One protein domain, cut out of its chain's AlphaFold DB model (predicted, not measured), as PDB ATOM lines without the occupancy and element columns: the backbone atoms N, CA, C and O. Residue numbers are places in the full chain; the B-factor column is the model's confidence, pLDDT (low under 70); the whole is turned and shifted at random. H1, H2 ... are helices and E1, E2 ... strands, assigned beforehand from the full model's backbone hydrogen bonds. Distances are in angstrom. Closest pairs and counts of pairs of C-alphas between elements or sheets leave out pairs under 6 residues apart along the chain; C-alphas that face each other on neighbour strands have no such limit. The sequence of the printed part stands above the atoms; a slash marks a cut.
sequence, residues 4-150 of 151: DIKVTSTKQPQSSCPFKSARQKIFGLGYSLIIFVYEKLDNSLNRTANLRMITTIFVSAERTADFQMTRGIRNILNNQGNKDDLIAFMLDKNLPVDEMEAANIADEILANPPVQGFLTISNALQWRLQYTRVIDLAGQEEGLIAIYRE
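Overview. This is residues 4 to 150 of the 151 residues of an uncharacterized protein of Microcystis viridis NIES-102 (UniProt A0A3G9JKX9). A strongly twisted sheet of four strands has a long inner hairpin, E3 and E4, whose tip, residues 43 to 48, sticks out at one end of the domain, while the helices H2, H3 and H4 cluster at the other end. Between them lie H1 and the small strand pair E2 and E5, and H5 packs on one face of the sheet. The printed part has 147 residues, with the order E1 E2 H1 E3 E4 H2 H3 H4 E5 H5 E6; the large sheet runs E1 E3 E4 E6 and is mixed, E2 and E5 are antiparallel, and the class is mixed, helices and strands. It is only just compact, close to loose, with a radius of gyration of the C-alphas of 17.4 A, and elongated, spanning 61 by 32 by 22 A.

Arrangement. Start at the hairpin of E3, residues 32 to 43, and E4, residues 48 to 59, where N 35 and O 57 are 2.8 A apart, within hydrogen-bond range. Edge strand E1, residues 4 to 9, is parallel to E3, with N 6 and O 34 at 2.8 A. Edge strand E6, residues 144 to 149, is antiparallel to E4, with N 56 and O 148 at 2.8 A. H5, residues 132 to 137, is on this sheet at a height of 8.9 A, only just over E4, with 3 of its C-alphas there; the closest C-alphas of H5 and E4 are those of Ile 135 and Ile 57, 7.3 A apart, and the closest of H5 and E6 are those of Val 134 and Leu 144, 6.9 A apart. Look next at E2, residues 14 to 16, antiparallel to E5, residues 128 to 130, with N 15 and O 129 at 3.0 A. H1, residues 24 to 27, touches H2, residues 67 to 78, through residues 69 to 70 of H2 alone, closest at the C-alphas of Ile 26 and Thr 70, 5.7 A. H2 with its residues 72 to 76 alone touches H3, residues 83 to 92, in a helical hairpin at a shallow tilt of 27 degrees, closest at the C-alphas of Ile 73 and Leu 86, 6.7 A. H3 touches H4, residues 99 to 111, at a steep tilt of 54 degrees, opposite ways, closest at the C-alphas of Lys 83 and Ala 106, 5.5 A. In H2, H3, H4 and H5 every O i to N i+4 pair is within hydrogen-bond range; H1 is too short for one.

Along the chain. Find C-alpha 4, where E1 begins, at (-38.287, 37.922, 0.163). E3 runs 35.2 A to C-alpha 43 at (-17.225, 51.149, 19.257), and E4 returns over 32.3 A. H4 spans 18.5 A, H2 16.2 A and H3 14.3 A. E6 ends at C-alpha 149, (-23.826, 50.403, -4.251).

Size, cuts and confidence. The C-alphas of Asn 46 and Gln 80 are the two farthest apart, 62.3 A. The printed part has no cut, and the one long link is H4 to E5, residues 112 to 127. The pLDDT is under 70 at residue 18 and residues 124 to 126.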
ATOM      1  N   ASP A   4     -38.773  38.014  -1.215       94.62
ATOM      2  CA  ASP A   4     -38.287  37.922   0.163       94.62
ATOM      3  C   ASP A   4     -37.130  38.903   0.389       94.62
ATOM      4  O   ASP A   4     -36.389  39.244  -0.538       94.62
ATOM      5  N   ILE A   5     -36.963  39.353   1.630       95.38
ATOM      6  CA  ILE A   5     -35.898  40.280   2.016       95.38
ATOM      7  C   ILE A   5     -34.856  39.531   2.836       95.38
ATOM      8  O   ILE A   5     -35.160  38.886   3.839       95.38
ATOM      9  N   LYS A   6     -33.595  39.671   2.435       95.38
ATOM     10  CA  LYS A   6     -32.437  39.156   3.162       95.38
ATOM     11  C   LYS A   6     -31.542  40.309   3.575       95.38
ATOM     12  O   LYS A   6     -31.342  41.257   2.825       95.38
ATOM     13  N   VAL A   7     -30.986  40.213   4.775       95.81
ATOM     14  CA  VAL A   7     -30.046  41.195   5.316       95.81
ATOM     15  C   VAL A   7     -28.806  40.439   5.760       95.81
ATOM     16  O   VAL A   7     -28.918  39.426   6.453       95.81
ATOM     17  N   THR A   8     -27.628  40.876   5.327       96.31
ATOM     18  CA  THR A   8     -26.393  40.127   5.560       96.31
ATOM     19  C   THR A   8     -25.178  41.033   5.725       96.31
ATOM     20  O   THR A   8     -25.129  42.134   5.186       96.31
ATOM     21  N   SER A   9     -24.187  40.562   6.477       95.75
ATOM     22  CA  SER A   9     -22.933  41.283   6.695       95.75
ATOM     23  C   SER A   9     -21.998  41.100   5.506       95.75
ATOM     24  O   SER A   9     -21.812  39.978   5.041       95.75
ATOM     25  N   THR A  10     -21.298  42.154   5.094       95.06
ATOM     26  CA  THR A  10     -20.220  42.047   4.100       95.06
ATOM     27  C   THR A  10     -19.075  41.134   4.551       95.06
ATOM     28  O   THR A  10     -18.380  40.567   3.715       95.06
ATOM     29  N   LYS A  11     -18.875  40.959   5.867       94.56
ATOM     30  CA  LYS A  11     -17.828  40.081   6.425       94.56
ATOM     31  C   LYS A  11     -18.201  38.600   6.341       94.56
ATOM     32  O   LYS A  11     -17.327  37.743   6.311       94.56
ATOM     33  N   GLN A  12     -19.498  38.297   6.358       93.94
ATOM     34  CA  GLN A  12     -20.016  36.934   6.303       93.94
ATOM     35  C   GLN A  12     -21.361  36.945   5.561       93.94
ATOM     36  O   GLN A  12     -22.412  36.891   6.206       93.94
ATOM     37  N   PRO A  13     -21.337  37.056   4.219       94.88
ATOM     38  CA  PRO A  13     -22.526  37.289   3.409       94.88
ATOM     39  C   PRO A  13     -23.350  36.006   3.268       94.88
ATOM     40  O   PRO A  13     -23.365  35.360   2.222       94.88
ATOM     41  N   GLN A  14     -24.028  35.608   4.340       94.25
ATOM     42  CA  GLN A  14     -24.953  34.485   4.368       94.25
ATOM     43  C   GLN A  14     -26.147  34.735   5.292       94.25
ATOM     44  O   GLN A  14     -26.106  35.595   6.174       94.25
ATOM     45  N   SER A  15     -27.205  33.950   5.114       91.31
ATOM     46  CA  SER A  15     -28.306  33.849   6.074       91.31
ATOM     47  C   SER A  15     -28.950  32.461   6.028       91.31
ATOM     48  O   SER A  15     -28.736  31.695   5.082       91.31
ATOM     49  N   SER A  16     -29.713  32.105   7.063       86.25
ATOM     50  CA  SER A  16     -30.530  30.892   7.034       86.25
ATOM     51  C   SER A  16     -31.668  31.036   6.024       86.25
ATOM     52  O   SER A  16     -32.207  32.121   5.795       86.25
ATOM     53  N   CYS A  17     -32.059  29.920   5.419       79.44
ATOM     54  CA  CYS A  17     -33.210  29.874   4.533       79.44
ATOM     55  C   CYS A  17     -34.094  28.685   4.903       79.44
ATOM     56  O   CYS A  17     -33.567  27.582   5.064       79.44
ATOM     57  N   PRO A  18     -35.425  28.872   5.009       67.88
ATOM     58  CA  PRO A  18     -36.369  27.769   5.113       67.88
ATOM     59  C   PRO A  18     -36.465  27.085   3.745       67.88
ATOM     60  O   PRO A  18     -37.394  27.289   2.966       67.88
ATOM     61  N   PHE A  19     -35.420  26.341   3.415       72.44
ATOM     62  CA  PHE A  19     -35.318  25.565   2.197       72.44
ATOM     63  C   PHE A  19     -36.240  24.349   2.319       72.44
ATOM     64  O   PHE A  19     -36.164  23.606   3.297       72.44
ATOM     65  N   LYS A  20     -37.158  24.194   1.363       76.06
ATOM     66  CA  LYS A  20     -38.273  23.239   1.441       76.06
ATOM     67  C   LYS A  20     -37.957  21.905   0.776       76.06
ATOM     68  O   LYS A  20     -38.515  20.891   1.171       76.06
ATOM     69  N   SER A  21     -37.095  21.905  -0.240       84.94
ATOM     70  CA  SER A  21     -36.795  20.704  -1.025       84.94
ATOM     71  C   SER A  21     -35.485  20.848  -1.782       84.94
ATOM     72  O   SER A  21     -35.239  21.912  -2.350       84.94
ATOM     73  N   ALA A  22     -34.729  19.757  -1.916       87.75
ATOM     74  CA  ALA A  22     -33.532  19.646  -2.756       87.75
ATOM     75  C   ALA A  22     -33.693  20.256  -4.164       87.75
ATOM     76  O   ALA A  22     -32.772  20.896  -4.669       87.75
ATOM     77  N   ARG A  23     -34.895  20.156  -4.743       92.00
ATOM     78  CA  ARG A  23     -35.289  20.734  -6.039       92.00
ATOM     79  C   ARG A  23     -34.989  22.228  -6.160       92.00
ATOM     80  O   ARG A  23     -34.569  22.688  -7.217       92.00
ATOM     81  N   GLN A  24     -35.109  22.991  -5.073       91.62
ATOM     82  CA  GLN A  24     -34.824  24.429  -5.078       91.62
ATOM     83  C   GLN A  24     -33.338  24.738  -5.328       91.62
ATOM     84  O   GLN A  24     -32.991  25.842  -5.743       91.62
ATOM     85  N   LYS A  25     -32.445  23.759  -5.123       93.50
ATOM     86  CA  LYS A  25     -31.018  23.883  -5.431       93.50
ATOM     87  C   LYS A  25     -30.775  23.898  -6.940       93.50
ATOM     88  O   LYS A  25     -29.794  24.478  -7.390       93.50
ATOM     89  N   ILE A  26     -31.685  23.295  -7.699       96.00
ATOM     90  CA  ILE A  26     -31.602  23.126  -9.148       96.00
ATOM     91  C   ILE A  26     -32.463  24.172  -9.856       96.00
ATOM     92  O   ILE A  26     -31.976  24.867 -10.740       96.00
ATOM     93  N   PHE A  27     -33.716  24.329  -9.432       95.88
ATOM     94  CA  PHE A  27     -34.702  25.171 -10.119       95.88
ATOM     95  C   PHE A  27     -34.902  26.550  -9.478       95.88
ATOM     96  O   PHE A  27     -35.618  27.389 -10.016       95.88
ATOM     97  N   GLY A  28     -34.260  26.810  -8.337       94.81
ATOM     98  CA  GLY A  28     -34.386  28.066  -7.604       94.81
ATOM     99  C   GLY A  28     -35.454  28.033  -6.517       94.81
ATOM    100  O   GLY A  28     -36.191  27.068  -6.331       94.81
ATOM    101  N   LEU A  29     -35.518  29.113  -5.744       93.38
ATOM    102  CA  LEU A  29     -36.367  29.228  -4.562       93.38
ATOM    103  C   LEU A  29     -37.859  29.376  -4.905       93.38
ATOM    104  O   LEU A  29     -38.700  29.112  -4.043       93.38
ATOM    105  N   GLY A  30     -38.182  29.772  -6.143       93.31
ATOM    106  CA  GLY A  30     -39.541  30.069  -6.611       93.31
ATOM    107  C   GLY A  30     -40.018  31.493  -6.291       93.31
ATOM    108  O   GLY A  30     -41.193  31.807  -6.456       93.31
ATOM    109  N   TYR A  31     -39.123  32.353  -5.801       94.56
ATOM    110  CA  TYR A  31     -39.383  33.757  -5.483       94.56
ATOM    111  C   TYR A  31     -38.098  34.577  -5.622       94.56
ATOM    112  O   TYR A  31     -36.996  34.033  -5.573       94.56
ATOM    113  N   SER A  32     -38.243  35.887  -5.812       96.50
ATOM    114  CA  SER A  32     -37.114  36.815  -5.939       96.50
ATOM    115  C   SER A  32     -36.571  37.229  -4.573       96.50
ATOM    116  O   SER A  32     -37.273  37.140  -3.565       96.50
ATOM    117  N   LEU A  33     -35.334  37.722  -4.535       96.88
ATOM    118  CA  LEU A  33     -34.711  38.238  -3.315       96.88
ATOM    119  C   LEU A  33     -34.360  39.716  -3.467       96.88
ATOM    120  O   LEU A  33     -33.816  40.114  -4.494       96.88
ATOM    121  N   ILE A  34     -34.581  40.503  -2.416       97.56
ATOM    122  CA  ILE A  34     -33.867  41.765  -2.199       97.56
ATOM    123  C   ILE A  34     -32.878  41.540  -1.060       97.56
ATOM    124  O   ILE A  34     -33.266  41.165   0.045       97.56
ATOM    125  N   ILE A  35     -31.595  41.749  -1.335       97.69
ATOM    126  CA  ILE A  35     -30.508  41.515  -0.386       97.69
ATOM    127  C   ILE A  35     -29.907  42.861   0.003       97.69
ATOM    128  O   ILE A  35     -29.331  43.549  -0.838       97.69
ATOM    129  N   PHE A  36     -30.010  43.205   1.284       97.69
ATOM    130  CA  PHE A  36     -29.302  44.321   1.897       97.69
ATOM    131  C   PHE A  36     -27.989  43.823   2.493       97.69
ATOM    132  O   PHE A  36     -27.976  42.955   3.370       97.69
ATOM    133  N   VAL A  37     -26.881  44.379   2.023       97.56
ATOM    134  CA  VAL A  37     -25.544  44.088   2.531       97.56
ATOM    135  C   VAL A  37     -25.109  45.239   3.415       97.56
ATOM    136  O   VAL A  37     -25.095  46.391   2.973       97.56
ATOM    137  N   TYR A  38     -24.736  44.925   4.651       96.88
ATOM    138  CA  TYR A  38     -24.274  45.915   5.607       96.88
ATOM    139  C   TYR A  38     -22.816  45.726   6.014       96.88
ATOM    140  O   TYR A  38     -22.297  44.611   6.102       96.88
ATOM    141  N   GLU A  39     -22.185  46.836   6.370       96.69
ATOM    142  CA  GLU A  39     -20.998  46.870   7.208       96.69
ATOM    143  C   GLU A  39     -21.399  47.254   8.639       96.69
ATOM    144  O   GLU A  39     -22.254  48.116   8.855       96.69
ATOM    145  N   LYS A  40     -20.794  46.589   9.632       95.44
ATOM    146  CA  LYS A  40     -20.960  46.915  11.052       95.44
ATOM    147  C   LYS A  40     -19.620  47.325  11.651       95.44
ATOM    148  O   LYS A  40     -18.661  46.542  11.620       95.44
ATOM    149  N   LEU A  41     -19.599  48.525  12.225       94.88
ATOM    150  CA  LEU A  41     -18.469  49.098  12.949       94.88
ATOM    151  C   LEU A  41     -18.848  49.243  14.424       94.88
ATOM    152  O   LEU A  41     -19.766  49.987  14.767       94.88
ATOM    153  N   ASP A  42     -18.154  48.504  15.284       94.88
ATOM    154  CA  ASP A  42     -18.365  48.513  16.729       94.88
ATOM    155  C   ASP A  42     -17.434  49.514  17.417       94.88
ATOM    156  O   ASP A  42     -16.233  49.539  17.156       94.88
ATOM    157  N   ASN A  43     -17.980  50.301  18.344       95.06
ATOM    158  CA  ASN A  43     -17.225  51.149  19.257       95.06
ATOM    159  C   ASN A  43     -17.432  50.642  20.690       95.06
ATOM    160  O   ASN A  43     -18.451  50.920  21.329       95.06
ATOM    161  N   SER A  44     -16.452  49.890  21.193       94.25
ATOM    162  CA  SER A  44     -16.504  49.271  22.522       94.25
ATOM    163  C   SER A  44     -16.457  50.288  23.666       94.25
ATOM    164  O   SER A  44     -17.097  50.059  24.691       94.25
ATOM    165  N   LEU A  45     -15.760  51.417  23.486       95.62
ATOM    166  CA  LEU A  45     -15.653  52.482  24.490       95.62
ATOM    167  C   LEU A  45     -17.009  53.154  24.725       95.62
ATOM    168  O   LEU A  45     -17.471  53.249  25.858       95.62
ATOM    169  N   ASN A  46     -17.675  53.549  23.640       95.56
ATOM    170  CA  ASN A  46     -18.965  54.235  23.696       95.56
ATOM    171  C   ASN A  46     -20.159  53.270  23.742       95.56
ATOM    172  O   ASN A  46     -21.298  53.725  23.798       95.56
ATOM    173  N   ARG A  47     -19.918  51.951  23.690       94.69
ATOM    174  CA  ARG A  47     -20.948  50.895  23.618       94.69
ATOM    175  C   ARG A  47     -21.980  51.140  22.509       94.69
ATOM    176  O   ARG A  47     -23.174  50.921  22.696       94.69
ATOM    177  N   THR A  48     -21.515  51.602  21.352       96.50
ATOM    178  CA  THR A  48     -22.354  51.877  20.176       96.50
ATOM    179  C   THR A  48     -21.884  51.063  18.979       96.50
ATOM    180  O   THR A  48     -20.732  50.635  18.918       96.50
ATOM    181  N   ALA A  49     -22.776  50.853  18.015       94.62
ATOM    182  CA  ALA A  49     -22.432  50.279  16.725       94.62
ATOM    183  C   ALA A  49     -23.068  51.106  15.610       94.62
ATOM    184  O   ALA A  49     -24.219  51.529  15.725       94.62
ATOM    185  N   ASN A  50     -22.323  51.315  14.531       94.56
ATOM    186  CA  ASN A  50     -22.836  51.918  13.312       94.56
ATOM    187  C   ASN A  50     -23.062  50.815  12.271       94.56
ATOM    188  O   ASN A  50     -22.163  50.011  12.008       94.56
ATOM    189  N   LEU A  51     -24.280  50.756  11.732       95.12
ATOM    190  CA  LEU A  51     -24.687  49.808  10.701       95.12
ATOM    191  C   LEU A  51     -24.915  50.580   9.402       95.12
ATOM    192  O   LEU A  51     -25.838  51.391   9.327       95.12
ATOM    193  N   ARG A  52     -24.092  50.327   8.387       95.81
ATOM    194  CA  ARG A  52     -24.184  50.998   7.084       95.81
ATOM    195  C   ARG A  52     -24.631  50.006   6.039       95.81
ATOM    196  O   ARG A  52     -23.970  48.990   5.862       95.81
ATOM    197  N   MET A  53     -25.724  50.301   5.344       96.00
ATOM    198  CA  MET A  53     -26.110  49.543   4.155       96.00
ATOM    199  C   MET A  53     -25.225  49.996   2.997       96.00
ATOM    200  O   MET A  53     -25.351  51.127   2.541       96.00
ATOM    201  N   ILE A  54     -24.321  49.129   2.549       96.12
ATOM    202  CA  ILE A  54     -23.311  49.455   1.530       96.12
ATOM    203  C   ILE A  54     -23.709  48.962   0.139       96.12
ATOM    204  O   ILE A  54     -23.199  49.431  -0.872       96.12
ATOM    205  N   THR A  55     -24.607  47.978   0.053       96.25
ATOM    206  CA  THR A  55     -25.056  47.418  -1.225       96.25
ATOM    207  C   THR A  55     -26.475  46.873  -1.085       96.25
ATOM    208  O   THR A  55     -26.809  46.250  -0.081       96.25
ATOM    209  N   THR A  56     -27.324  47.110  -2.085       97.81
ATOM    210  CA  THR A  56     -28.663  46.513  -2.197       97.81
ATOM    211  C   THR A  56     -28.814  45.882  -3.569       97.81
ATOM    212  O   THR A  56     -28.530  46.523  -4.582       97.81
ATOM    213  N   ILE A  57     -29.250  44.626  -3.605       98.12
ATOM    214  CA  ILE A  57     -29.284  43.817  -4.827       98.12
ATOM    215  C   ILE A  57     -30.653  43.177  -4.954       98.12
ATOM    216  O   ILE A  57     -31.156  42.611  -3.987       98.12
ATOM    217  N   PHE A  58     -31.226  43.227  -6.148       98.12
ATOM    218  CA  PHE A  58     -32.372  42.408  -6.512       98.12
ATOM    219  C   PHE A  58     -31.912  41.195  -7.318       98.12
ATOM    220  O   PHE A  58     -31.141  41.328  -8.268       98.12
ATOM    221  N   VAL A  59     -32.408  40.018  -6.941       98.06
ATOM    222  CA  VAL A  59     -32.175  38.745  -7.627       98.06
ATOM    223  C   VAL A  59     -33.516  38.226  -8.131       98.06
ATOM    224  O   VAL A  59     -34.402  37.949  -7.318       98.06
ATOM    225  N   SER A  60     -33.675  38.078  -9.447       97.38
ATOM    226  CA  SER A  60     -34.885  37.480 -10.025       97.38
ATOM    227  C   SER A  60     -35.046  36.022  -9.580       97.38
ATOM    228  O   SER A  60     -34.065  35.353  -9.248       97.38
ATOM    229  N   ALA A  61     -36.282  35.514  -9.545       96.12
ATOM    230  CA  ALA A  61     -36.574  34.200  -8.959       96.12
ATOM    231  C   ALA A  61     -35.811  33.064  -9.668       96.12
ATOM    232  O   ALA A  61     -35.293  32.144  -9.038       96.12
ATOM    233  N   GLU A  62     -35.640  33.211 -10.969       95.38
ATOM    234  CA  GLU A  62     -35.025  32.306 -11.928       95.38
ATOM    235  C   GLU A  62     -33.514  32.199 -11.685       95.38
ATOM    236  O   GLU A  62     -32.889  31.202 -12.026       95.38
ATOM    237  N   ARG A  63     -32.909  33.203 -11.038       97.31
ATOM    238  CA  ARG A  63     -31.476  33.255 -10.715       97.31
ATOM    239  C   ARG A  63     -31.158  32.790  -9.291       97.31
ATOM    240  O   ARG A  63     -29.994  32.792  -8.891       97.31
ATOM    241  N   THR A  64     -32.158  32.359  -8.521       96.50
ATOM    242  CA  THR A  64     -31.981  31.960  -7.110       96.50
ATOM    243  C   THR A  64     -31.537  30.507  -6.899       96.50
ATOM    244  O   THR A  64     -31.369  30.083  -5.759       96.50
ATOM    245  N   ALA A  65     -31.328  29.729  -7.964       96.44
ATOM    246  CA  ALA A  65     -30.776  28.378  -7.852       96.44
ATOM    247  C   ALA A  65     -29.301  28.388  -7.404       96.44
ATOM    248  O   ALA A  65     -28.631  29.428  -7.411       96.44
ATOM    249  N   ASP A  66     -28.777  27.219  -7.028       96.56
ATOM    250  CA  ASP A  66     -27.369  27.086  -6.665       96.56
ATOM    251  C   ASP A  66     -26.477  27.134  -7.903       96.56
ATOM    252  O   ASP A  66     -26.695  26.442  -8.901       96.56
ATOM    253  N   PHE A  67     -25.440  27.959  -7.818       97.25
ATOM    254  CA  PHE A  67     -24.550  28.227  -8.931       97.25
ATOM    255  C   PHE A  67     -23.789  26.983  -9.391       97.25
ATOM    256  O   PHE A  67     -23.700  26.733 -10.591       97.25
ATOM    257  N   GLN A  68     -23.232  26.197  -8.465       96.62
ATOM    258  CA  GLN A  68     -22.419  25.031  -8.827       96.62
ATOM    259  C   GLN A  68     -23.293  23.885  -9.330       96.62
ATOM    260  O   GLN A  68     -22.938  23.232 -10.309       96.62
ATOM    261  N   MET A  69     -24.451  23.682  -8.699       96.56
ATOM    262  CA  MET A  69     -25.424  22.676  -9.106       96.56
ATOM    263  C   MET A  69     -25.911  22.933 -10.535       96.56
ATOM    264  O   MET A  69     -25.765  22.075 -11.405       96.56
ATOM    265  N   THR A  70     -26.415  24.140 -10.809       98.06
ATOM    266  CA  THR A  70     -26.915  24.497 -12.145       98.06
ATOM    267  C   THR A  70     -25.807  24.528 -13.193       98.06
ATOM    268  O   THR A  70     -26.017  24.058 -14.308       98.06
ATOM    269  N   ARG A  71     -24.598  24.989 -12.846       98.19
ATOM    270  CA  ARG A  71     -23.450  24.958 -13.765       98.19
ATOM    271  C   ARG A  71     -23.068  23.530 -14.152       98.19
ATOM    272  O   ARG A  71     -22.825  23.270 -15.326       98.19
ATOM    273  N   GLY A  72     -23.014  22.612 -13.187       98.31
ATOM    274  CA  GLY A  72     -22.689  21.210 -13.450       98.31
ATOM    275  C   GLY A  72     -23.739  20.522 -14.319       98.31
ATOM    276  O   GLY A  72     -23.384  19.928 -15.331       98.31
ATOM    277  N   ILE A  73     -25.024  20.706 -14.000       98.44
ATOM    278  CA  ILE A  73     -26.137  20.180 -14.807       98.44
ATOM    279  C   ILE A  73     -26.062  20.696 -16.247       98.44
ATOM    280  O   ILE A  73     -26.081  19.910 -17.190       98.44
ATOM    281  N   ARG A  74     -25.914  22.012 -16.435       98.44
ATOM    282  CA  ARG A  74     -25.830  22.610 -17.776       98.44
ATOM    283  C   ARG A  74     -24.629  22.090 -18.565       98.44
ATOM    284  O   ARG A  74     -24.745  21.879 -19.766       98.44
ATOM    285  N   ASN A  75     -23.497  21.848 -17.905       98.50
ATOM    286  CA  ASN A  75     -22.331  21.250 -18.553       98.50
ATOM    287  C   ASN A  75     -22.593  19.809 -19.012       98.50
ATOM    288  O   ASN A  75     -22.185  19.457 -20.114       98.50
ATOM    289  N   ILE A  76     -23.279  18.994 -18.206       98.50
ATOM    290  CA  ILE A  76     -23.655  17.621 -18.581       98.50
ATOM    291  C   ILE A  76     -24.551  17.645 -19.820       98.50
ATOM    292  O   ILE A  76     -24.253  16.973 -20.804       98.50
ATOM    293  N   LEU A  77     -25.581  18.495 -19.818       98.06
ATOM    294  CA  LEU A  77     -26.493  18.641 -20.955       98.06
ATOM    295  C   LEU A  77     -25.776  19.123 -22.225       98.06
ATOM    296  O   LEU A  77     -25.992  18.574 -23.303       98.06
ATOM    297  N   ASN A  78     -24.872  20.102 -22.108       97.88
ATOM    298  CA  ASN A  78     -24.076  20.594 -23.240       97.88
ATOM    299  C   ASN A  78     -23.166  19.510 -23.841       97.88
ATOM    300  O   ASN A  78     -22.862  19.555 -25.032       97.88
ATOM    301  N   ASN A  79     -22.754  18.536 -23.031       97.62
ATOM    302  CA  ASN A  79     -21.941  17.397 -23.450       97.62
ATOM    303  C   ASN A  79     -22.784  16.190 -23.896       97.62
ATOM    304  O   ASN A  79     -22.246  15.093 -24.003       97.62
ATOM    305  N   GLN A  80     -24.084  16.382 -24.164       96.81
ATOM    306  CA  GLN A  80     -25.028  15.323 -24.555       96.81
ATOM    307  C   GLN A  80     -25.162  14.208 -23.503       96.81
ATOM    308  O   GLN A  80     -25.468  13.065 -23.842       96.81
ATOM    309  N   GLY A  81     -24.932  14.539 -22.229       97.19
ATOM    310  CA  GLY A  81     -25.142  13.618 -21.119       97.19
ATOM    311  C   GLY A  81     -26.613  13.237 -20.968       97.19
ATOM    312  O   GLY A  81     -27.518  14.008 -21.299       97.19
ATOM    313  N   ASN A  82     -26.846  12.026 -20.478       97.69
ATOM    314  CA  ASN A  82     -28.168  11.428 -20.365       97.69
ATOM    315  C   ASN A  82     -28.707  11.495 -18.920       97.69
ATOM    316  O   ASN A  82     -28.142  12.140 -18.036       97.69
ATOM    317  N   LYS A  83     -29.840  10.827 -18.685       98.06
ATOM    318  CA  LYS A  83     -30.479  10.743 -17.368       98.06
ATOM    319  C   LYS A  83     -29.547  10.175 -16.292       98.06
ATOM    320  O   LYS A  83     -29.493  10.721 -15.193       98.06
ATOM    321  N   ASP A  84     -28.810   9.115 -16.607       98.00
ATOM    322  CA  ASP A  84     -27.936   8.430 -15.651       98.00
ATOM    323  C   ASP A  84     -26.758   9.323 -15.243       98.00
ATOM    324  O   ASP A  84     -26.410   9.376 -14.063       98.00
ATOM    325  N   ASP A  85     -26.212  10.109 -16.178       98.25
ATOM    326  CA  ASP A  85     -25.166  11.100 -15.887       98.25
ATOM    327  C   ASP A  85     -25.656  12.174 -14.901       98.25
ATOM    328  O   ASP A  85     -24.932  12.577 -13.984       98.25
ATOM    329  N   LEU A  86     -26.903  12.633 -15.061       98.25
ATOM    330  CA  LEU A  86     -27.522  13.606 -14.159       98.25
ATOM    331  C   LEU A  86     -27.764  13.018 -12.765       98.25
ATOM    332  O   LEU A  86     -27.483  13.686 -11.768       98.25
ATOM    333  N   ILE A  87     -28.254  11.776 -12.685       97.75
ATOM    334  CA  ILE A  87     -28.445  11.067 -11.411       97.75
ATOM    335  C   ILE A  87     -27.098  10.911 -10.701       97.75
ATOM    336  O   ILE A  87     -26.962  11.327  -9.548       97.75
ATOM    337  N   ALA A  88     -26.083  10.396 -11.401       97.56
ATOM    338  CA  ALA A  88     -24.740  10.220 -10.859       97.56
ATOM    339  C   ALA A  88     -24.160  11.546 -10.344       97.56
ATOM    340  O   ALA A  88     -23.609  11.599  -9.244       97.56
ATOM    341  N   PHE A  89     -24.347  12.641 -11.087       97.44
ATOM    342  CA  PHE A  89     -23.919  13.972 -10.666       97.44
ATOM    343  C   PHE A  89     -24.629  14.462  -9.395       97.44
ATOM    344  O   PHE A  89     -23.980  15.006  -8.499       97.44
ATOM    345  N   MET A  90     -25.949  14.284  -9.286       95.75
ATOM    346  CA  MET A  90     -26.700  14.705  -8.096       95.75
ATOM    347  C   MET A  90     -26.268  13.940  -6.842       95.75
ATOM    348  O   MET A  90     -26.127  14.550  -5.775       95.75
ATOM    349  N   LEU A  91     -26.003  12.639  -6.983       93.19
ATOM    350  CA  LEU A  91     -25.497  11.790  -5.907       93.19
ATOM    351  C   LEU A  91     -24.060  12.172  -5.513       93.19
ATOM    352  O   LEU A  91     -23.792  12.355  -4.328       93.19
ATOM    353  N   ASP A  92     -23.167  12.416  -6.481       94.69
ATOM    354  CA  ASP A  92     -21.801  12.913  -6.231       94.69
ATOM    355  C   ASP A  92     -21.804  14.252  -5.472       94.69
ATOM    356  O   ASP A  92     -21.017  14.488  -4.551       94.69
ATOM    357  N   LYS A  93     -22.753  15.140  -5.795       92.56
ATOM    358  CA  LYS A  93     -22.943  16.415  -5.084       92.56
ATOM    359  C   LYS A  93     -23.672  16.289  -3.752       92.56
ATOM    360  O   LYS A  93     -23.959  17.322  -3.134       92.56
ATOM    361  N   ASN A  94     -23.915  15.067  -3.278       90.00
ATOM    362  CA  ASN A  94     -24.603  14.776  -2.025       90.00
ATOM    363  C   ASN A  94     -25.917  15.564  -1.915       90.00
ATOM    364  O   ASN A  94     -26.207  16.172  -0.878       90.00
ATOM    365  N   LEU A  95     -26.670  15.657  -3.018       90.81
ATOM    366  CA  LEU A  95     -28.002  16.242  -2.978       90.81
ATOM    367  C   LEU A  95     -28.876  15.338  -2.088       90.81
ATOM    368  O   LEU A  95     -28.891  14.131  -2.309       90.81
ATOM    369  N   PRO A  96     -29.579  15.874  -1.075       88.62
ATOM    370  CA  PRO A  96     -30.334  15.058  -0.128       88.62
ATOM    371  C   PRO A  96     -31.674  14.637  -0.741       88.62
ATOM    372  O   PRO A  96     -32.728  15.178  -0.406       88.62
ATOM    373  N   VAL A  97     -31.592  13.704  -1.680       91.00
ATOM    374  CA  VAL A  97     -32.693  13.022  -2.366       91.00
ATOM    375  C   VAL A  97     -32.382  11.532  -2.396       91.00
ATOM    376  O   VAL A  97     -31.213  11.145  -2.377       91.00
ATOM    377  N   ASP A  98     -33.416  10.698  -2.420       92.81
ATOM    378  CA  ASP A  98     -33.243   9.279  -2.726       92.81
ATOM    379  C   ASP A  98     -33.087   9.061  -4.242       92.81
ATOM    380  O   ASP A  98     -33.207   9.991  -5.045       92.81
ATOM    381  N   GLU A  99     -32.787   7.828  -4.645       92.56
ATOM    382  CA  GLU A  99     -32.566   7.478  -6.053       92.56
ATOM    383  C   GLU A  99     -33.811   7.695  -6.925       92.56
ATOM    384  O   GLU A  99     -33.689   8.077  -8.090       92.56
ATOM    385  N   MET A 100     -35.010   7.489  -6.372       95.00
ATOM    386  CA  MET A 100     -36.261   7.657  -7.113       95.00
ATOM    387  C   MET A 100     -36.518   9.137  -7.405       95.00
ATOM    388  O   MET A 100     -36.805   9.510  -8.542       95.00
ATOM    389  N   GLU A 101     -36.363   9.993  -6.399       95.25
ATOM    390  CA  GLU A 101     -36.499  11.437  -6.553       95.25
ATOM    391  C   GLU A 101     -35.377  12.015  -7.424       95.25
ATOM    392  O   GLU A 101     -35.637  12.887  -8.251       95.25
ATOM    393  N   ALA A 102     -34.149  11.495  -7.329       96.06
ATOM    394  CA  ALA A 102     -33.073  11.855  -8.252       96.06
ATOM    395  C   ALA A 102     -33.441  11.519  -9.707       96.06
ATOM    396  O   ALA A 102     -33.238  12.346 -10.595       96.06
ATOM    397  N   ALA A 103     -34.034  10.349  -9.963       97.31
ATOM    398  CA  ALA A 103     -34.483   9.970 -11.299       97.31
ATOM    399  C   ALA A 103     -35.601  10.887 -11.826       97.31
ATOM    400  O   ALA A 103     -35.541  11.304 -12.984       97.31
ATOM    401  N   ASN A 104     -36.570  11.253 -10.980       97.38
ATOM    402  CA  ASN A 104     -37.638  12.194 -11.339       97.38
ATOM    403  C   ASN A 104     -37.083  13.587 -11.666       97.38
ATOM    404  O   ASN A 104     -37.462  14.202 -12.663       97.38
ATOM    405  N   ILE A 105     -36.155  14.085 -10.841       97.38
ATOM    406  CA  ILE A 105     -35.485  15.369 -11.072       97.38
ATOM    407  C   ILE A 105     -34.678  15.326 -12.375       97.38
ATOM    408  O   ILE A 105     -34.675  16.309 -13.113       97.38
ATOM    409  N   ALA A 106     -34.012  14.212 -12.685       98.06
ATOM    410  CA  ALA A 106     -33.260  14.063 -13.927       98.06
ATOM    411  C   ALA A 106     -34.169  14.115 -15.168       98.06
ATOM    412  O   ALA A 106     -33.839  14.819 -16.121       98.06
ATOM    413  N   ASP A 107     -35.331  13.450 -15.142       98.12
ATOM    414  CA  ASP A 107     -36.325  13.546 -16.225       98.12
ATOM    415  C   ASP A 107     -36.802  14.991 -16.424       98.12
ATOM    416  O   ASP A 107     -36.903  15.482 -17.550       98.12
ATOM    417  N   GLU A 108     -37.051  15.707 -15.330       97.44
ATOM    418  CA  GLU A 108     -37.475  17.102 -15.383       97.44
ATOM    419  C   GLU A 108     -36.378  18.041 -15.883       97.44
ATOM    420  O   GLU A 108     -36.674  18.946 -16.653       97.44
ATOM    421  N   ILE A 109     -35.117  17.824 -15.499       98.19
ATOM    422  CA  ILE A 109     -33.973  18.577 -16.032       98.19
ATOM    423  C   ILE A 109     -33.879  18.405 -17.552       98.19
ATOM    424  O   ILE A 109     -33.585  19.372 -18.251       98.19
ATOM    425  N   LEU A 110     -34.112  17.196 -18.072       97.81
ATOM    426  CA  LEU A 110     -34.084  16.936 -19.514       97.81
ATOM    427  C   LEU A 110     -35.241  17.634 -20.240       97.81
ATOM    428  O   LEU A 110     -35.048  18.169 -21.330       97.81
ATOM    429  N   ALA A 111     -36.431  17.654 -19.633       97.69
ATOM    430  CA  ALA A 111     -37.601  18.326 -20.192       97.69
ATOM    431  C   ALA A 111     -37.523  19.860 -20.083       97.69
ATOM    432  O   ALA A 111     -37.970  20.575 -20.979       97.69
ATOM    433  N   ASN A 112     -36.965  20.367 -18.984       96.38
ATOM    434  CA  ASN A 112     -36.861  21.783 -18.658       96.38
ATOM    435  C   ASN A 112     -35.501  22.090 -17.999       96.38
ATOM    436  O   ASN A 112     -35.400  22.167 -16.767       96.38
ATOM    437  N   PRO A 113     -34.441  22.274 -18.807       96.88
ATOM    438  CA  PRO A 113     -33.105  22.556 -18.298       96.88
ATOM    439  C   PRO A 113     -33.068  23.799 -17.400       96.88
ATOM    440  O   PRO A 113     -33.560  24.861 -17.798       96.88
ATOM    441  N   PRO A 114     -32.442  23.733 -16.209       96.88
ATOM    442  CA  PRO A 114     -32.367  24.883 -15.323       96.88
ATOM    443  C   PRO A 114     -31.475  25.976 -15.918       96.88
ATOM    444  O   PRO A 114     -30.417  25.714 -16.502       96.88
ATOM    445  N   VAL A 115     -31.860  27.232 -15.704       96.62
ATOM    446  CA  VAL A 115     -30.984  28.371 -15.991       96.62
ATOM    447  C   VAL A 115     -29.876  28.480 -14.937       96.62
ATOM    448  O   VAL A 115     -29.948  27.896 -13.858       96.62
ATOM    449  N   GLN A 116     -28.823  29.242 -15.242       97.94
ATOM    450  CA  GLN A 116     -27.747  29.492 -14.282       97.94
ATOM    451  C   GLN A 116     -28.284  30.241 -13.054       97.94
ATOM    452  O   GLN A 116     -28.759  31.374 -13.176       97.94
ATOM    453  N   GLY A 117     -28.170  29.607 -11.887       97.88
ATOM    454  CA  GLY A 117     -28.386  30.236 -10.589       97.88
ATOM    455  C   GLY A 117     -27.128  30.933 -10.083       97.88
ATOM    456  O   GLY A 117     -26.029  30.642 -10.555       97.88
ATOM    457  N   PHE A 118     -27.268  31.842  -9.119       97.88
ATOM    458  CA  PHE A 118     -26.157  32.649  -8.600       97.88
ATOM    459  C   PHE A 118     -25.961  32.568  -7.085       97.88
ATOM    460  O   PHE A 118     -24.928  33.019  -6.581       97.88
ATOM    461  N   LEU A 119     -26.890  31.947  -6.359       96.38
ATOM    462  CA  LEU A 119     -26.709  31.687  -4.934       96.38
ATOM    463  C   LEU A 119     -25.739  30.523  -4.720       96.38
ATOM    464  O   LEU A 119     -25.533  29.685  -5.596       96.38
ATOM    465  N   THR A 120     -25.149  30.455  -3.533       94.69
ATOM    466  CA  THR A 120     -24.553  29.210  -3.033       94.69
ATOM    467  C   THR A 120     -25.447  28.689  -1.916       94.69
ATOM    468  O   THR A 120     -25.742  29.419  -0.970       94.69
ATOM    469  N   ILE A 121     -25.872  27.434  -2.010       92.19
ATOM    470  CA  ILE A 121     -26.818  26.806  -1.089       92.19
ATOM    471  C   ILE A 121     -26.105  25.651  -0.384       92.19
ATOM    472  O   ILE A 121     -25.766  24.644  -1.005       92.19
ATOM    473  N   SER A 122     -25.842  25.774   0.917       85.12
ATOM    474  CA  SER A 122     -25.089  24.756   1.664       85.12
ATOM    475  C   SER A 122     -25.936  23.518   1.973       85.12
ATOM    476  O   SER A 122     -27.019  23.665   2.537       85.12
ATOM    477  N   ASN A 123     -25.403  22.315   1.740       75.38
ATOM    478  CA  ASN A 123     -25.998  21.070   2.239       75.38
ATOM    479  C   ASN A 123     -25.649  20.940   3.736       75.38
ATOM    480  O   ASN A 123     -24.556  20.503   4.082       75.38
ATOM    481  N   ALA A 124     -26.523  21.400   4.630       63.44
ATOM    482  CA  ALA A 124     -26.344  21.286   6.081       63.44
ATOM    483  C   ALA A 124     -27.701  21.072   6.767       63.44
ATOM    484  O   ALA A 124     -28.735  21.398   6.190       63.44
ATOM    485  N   LEU A 125     -27.689  20.604   8.025       60.22
ATOM    486  CA  LEU A 125     -28.884  20.431   8.880       60.22
ATOM    487  C   LEU A 125     -29.812  21.662   8.889       60.22
ATOM    488  O   LEU A 125     -31.023  21.533   9.029       60.22
ATOM    489  N   GLN A 126     -29.237  22.856   8.714       68.44
ATOM    490  CA  GLN A 126     -29.952  24.094   8.426       68.44
ATOM    491  C   GLN A 126     -29.331  24.743   7.189       68.44
ATOM    492  O   GLN A 126     -28.216  25.273   7.246       68.44
ATOM    493  N   TRP A 127     -30.052  24.684   6.073       77.88
ATOM    494  CA  TRP A 127     -29.648  25.274   4.804       77.88
ATOM    495  C   TRP A 127     -29.368  26.774   4.952       77.88
ATOM    496  O   TRP A 127     -30.155  27.526   5.538       77.88
ATOM    497  N   ARG A 128     -28.240  27.221   4.397       89.19
ATOM    498  CA  ARG A 128     -27.867  28.634   4.323       89.19
ATOM    499  C   ARG A 128     -27.692  29.049   2.876       89.19
ATOM    500  O   ARG A 128     -27.143  28.298   2.068       89.19
ATOM    501  N   LEU A 129     -28.143  30.261   2.585       93.62
ATOM    502  CA  LEU A 129     -27.835  30.955   1.345       93.62
ATOM    503  C   LEU A 129     -26.588  31.790   1.588       93.62
ATOM    504  O   LEU A 129     -26.539  32.530   2.572       93.62
ATOM    505  N   GLN A 130     -25.611  31.689   0.697       95.12
ATOM    506  CA  GLN A 130     -24.469  32.594   0.653       95.12
ATOM    507  C   GLN A 130     -24.589  33.498  -0.569       95.12
ATOM    508  O   GLN A 130     -24.963  33.053  -1.659       95.12
ATOM    509  N   TYR A 131     -24.253  34.766  -0.368       96.50
ATOM    510  CA  TYR A 131     -24.534  35.849  -1.301       96.50
ATOM    511  C   TYR A 131     -23.288  36.414  -1.973       96.50
ATOM    512  O   TYR A 131     -23.448  37.245  -2.856       96.50
ATOM    513  N   THR A 132     -22.076  35.967  -1.617       96.19
ATOM    514  CA  THR A 132     -20.806  36.503  -2.153       96.19
ATOM    515  C   THR A 132     -20.854  36.698  -3.667       96.19
ATOM    516  O   THR A 132     -20.667  37.800  -4.157       96.19
ATOM    517  N   ARG A 133     -21.250  35.659  -4.410       96.25
ATOM    518  CA  ARG A 133     -21.311  35.717  -5.874       96.25
ATOM    519  C   ARG A 133     -22.342  36.710  -6.407       96.25
ATOM    520  O   ARG A 133     -22.084  37.380  -7.398       96.25
ATOM    521  N   VAL A 134     -23.504  36.792  -5.764       96.62
ATOM    522  CA  VAL A 134     -24.537  37.776  -6.109       96.62
ATOM    523  C   VAL A 134     -24.031  39.193  -5.849       96.62
ATOM    524  O   VAL A 134     -24.300  40.079  -6.648       96.62
ATOM    525  N   ILE A 135     -23.273  39.396  -4.769       96.06
ATOM    526  CA  ILE A 135     -22.654  40.681  -4.431       96.06
ATOM    527  C   ILE A 135     -21.616  41.078  -5.479       96.06
ATOM    528  O   ILE A 135     -21.655  42.213  -5.956       96.06
ATOM    529  N   ASP A 136     -20.756  40.146  -5.884       95.94
ATOM    530  CA  ASP A 136     -19.685  40.396  -6.850       95.94
ATOM    531  C   ASP A 136     -20.232  40.710  -8.252       95.94
ATOM    532  O   ASP A 136     -19.759  41.630  -8.919       95.94
ATOM    533  N   LEU A 137     -21.267  39.982  -8.686       96.56
ATOM    534  CA  LEU A 137     -21.818  40.059 -10.046       96.56
ATOM    535  C   LEU A 137     -23.041  40.981 -10.176       96.56
ATOM    536  O   LEU A 137     -23.630  41.079 -11.253       96.56
ATOM    537  N   ALA A 138     -23.441  41.678  -9.107       95.44
ATOM    538  CA  ALA A 138     -24.569  42.604  -9.167       95.44
ATOM    539  C   ALA A 138     -24.333  43.703 -10.216       95.44
ATOM    540  O   ALA A 138     -23.329  44.422 -10.170       95.44
ATOM    541  N   GLY A 139     -25.289  43.831 -11.139       95.38
ATOM    542  CA  GLY A 139     -25.262  44.744 -12.281       95.38
ATOM    543  C   GLY A 139     -24.536  44.211 -13.522       95.38
ATOM    544  O   GLY A 139     -24.532  44.901 -14.534       95.38
ATOM    545  N   GLN A 140     -23.930  43.019 -13.464       96.44
ATOM    546  CA  GLN A 140     -23.154  42.438 -14.574       96.44
ATOM    547  C   GLN A 140     -23.885  41.292 -15.281       96.44
ATOM    548  O   GLN A 140     -23.579  40.978 -16.426       96.44
ATOM    549  N   GLU A 141     -24.853  40.677 -14.606       95.69
ATOM    550  CA  GLU A 141     -25.552  39.480 -15.064       95.69
ATOM    551  C   GLU A 141     -27.064  39.716 -15.094       95.69
ATOM    552  O   GLU A 141     -27.634  40.409 -14.245       95.69
ATOM    553  N   GLU A 142     -27.739  39.109 -16.067       95.50
ATOM    554  CA  GLU A 142     -29.185  39.244 -16.212       95.50
ATOM    555  C   GLU A 142     -29.918  38.685 -14.980       95.50
ATOM    556  O   GLU A 142     -29.714  37.540 -14.569       95.50
ATOM    557  N   GLY A 143     -30.818  39.486 -14.410       95.00
ATOM    558  CA  GLY A 143     -31.563  39.133 -13.202       95.00
ATOM    559  C   GLY A 143     -30.815  39.413 -11.895       95.00
ATOM    560  O   GLY A 143     -31.389  39.181 -10.835       95.00
ATOM    561  N   LEU A 144     -29.587  39.948 -11.949       97.56
ATOM    562  CA  LEU A 144     -28.828  40.453 -10.800       97.56
ATOM    563  C   LEU A 144     -28.711  41.979 -10.877       97.56
ATOM    564  O   LEU A 144     -27.759  42.522 -11.432       97.56
ATOM    565  N   ILE A 145     -29.679  42.692 -10.307       97.81
ATOM    566  CA  ILE A 145     -29.762  44.154 -10.404       97.81
ATOM    567  C   ILE A 145     -29.120  44.788  -9.171       97.81
ATOM    568  O   ILE A 145     -29.591  44.592  -8.050       97.81
ATOM    569  N   ALA A 146     -28.075  45.592  -9.370       96.75
ATOM    570  CA  ALA A 146     -27.552  46.471  -8.328       96.75
ATOM    571  C   ALA A 146     -28.511  47.662  -8.147       96.75
ATOM    572  O   ALA A 146     -28.535  48.572  -8.969       96.75
ATOM    573  N   ILE A 147     -29.318  47.640  -7.083       96.81
ATOM    574  CA  ILE A 147     -30.232  48.742  -6.739       96.81
ATOM    575  C   ILE A 147     -29.442  49.904  -6.133       96.81
ATOM    576  O   ILE A 147     -29.694  51.066  -6.432       96.81
ATOM    577  N   TYR A 148     -28.492  49.578  -5.258       96.31
ATOM    578  CA  TYR A 148     -27.620  50.538  -4.597       96.31
ATOM    579  C   TYR A 148     -26.240  49.921  -4.411       96.31
ATOM    580  O   TYR A 148     -26.125  48.750  -4.044       96.31
ATOM    581  N   ARG A 149     -25.201  50.722  -4.615       92.50
ATOM    582  CA  ARG A 149     -23.826  50.403  -4.251       92.50
ATOM    583  C   ARG A 149     -23.182  51.698  -3.778       92.50
ATOM    584  O   ARG A 149     -23.293  52.715  -4.455       92.50
ATOM    585  N   GLU A 150     -22.603  51.663  -2.588       87.81
ATOM    586  CA  GLU A 150     -21.833  52.781  -2.059       87.81
ATOM    587  C   GLU A 150     -20.612  53.020  -2.961       87.81
ATOM    588  O   GLU A 150     -19.961  52.056  -3.374       87.81
TER     589      GLU A 150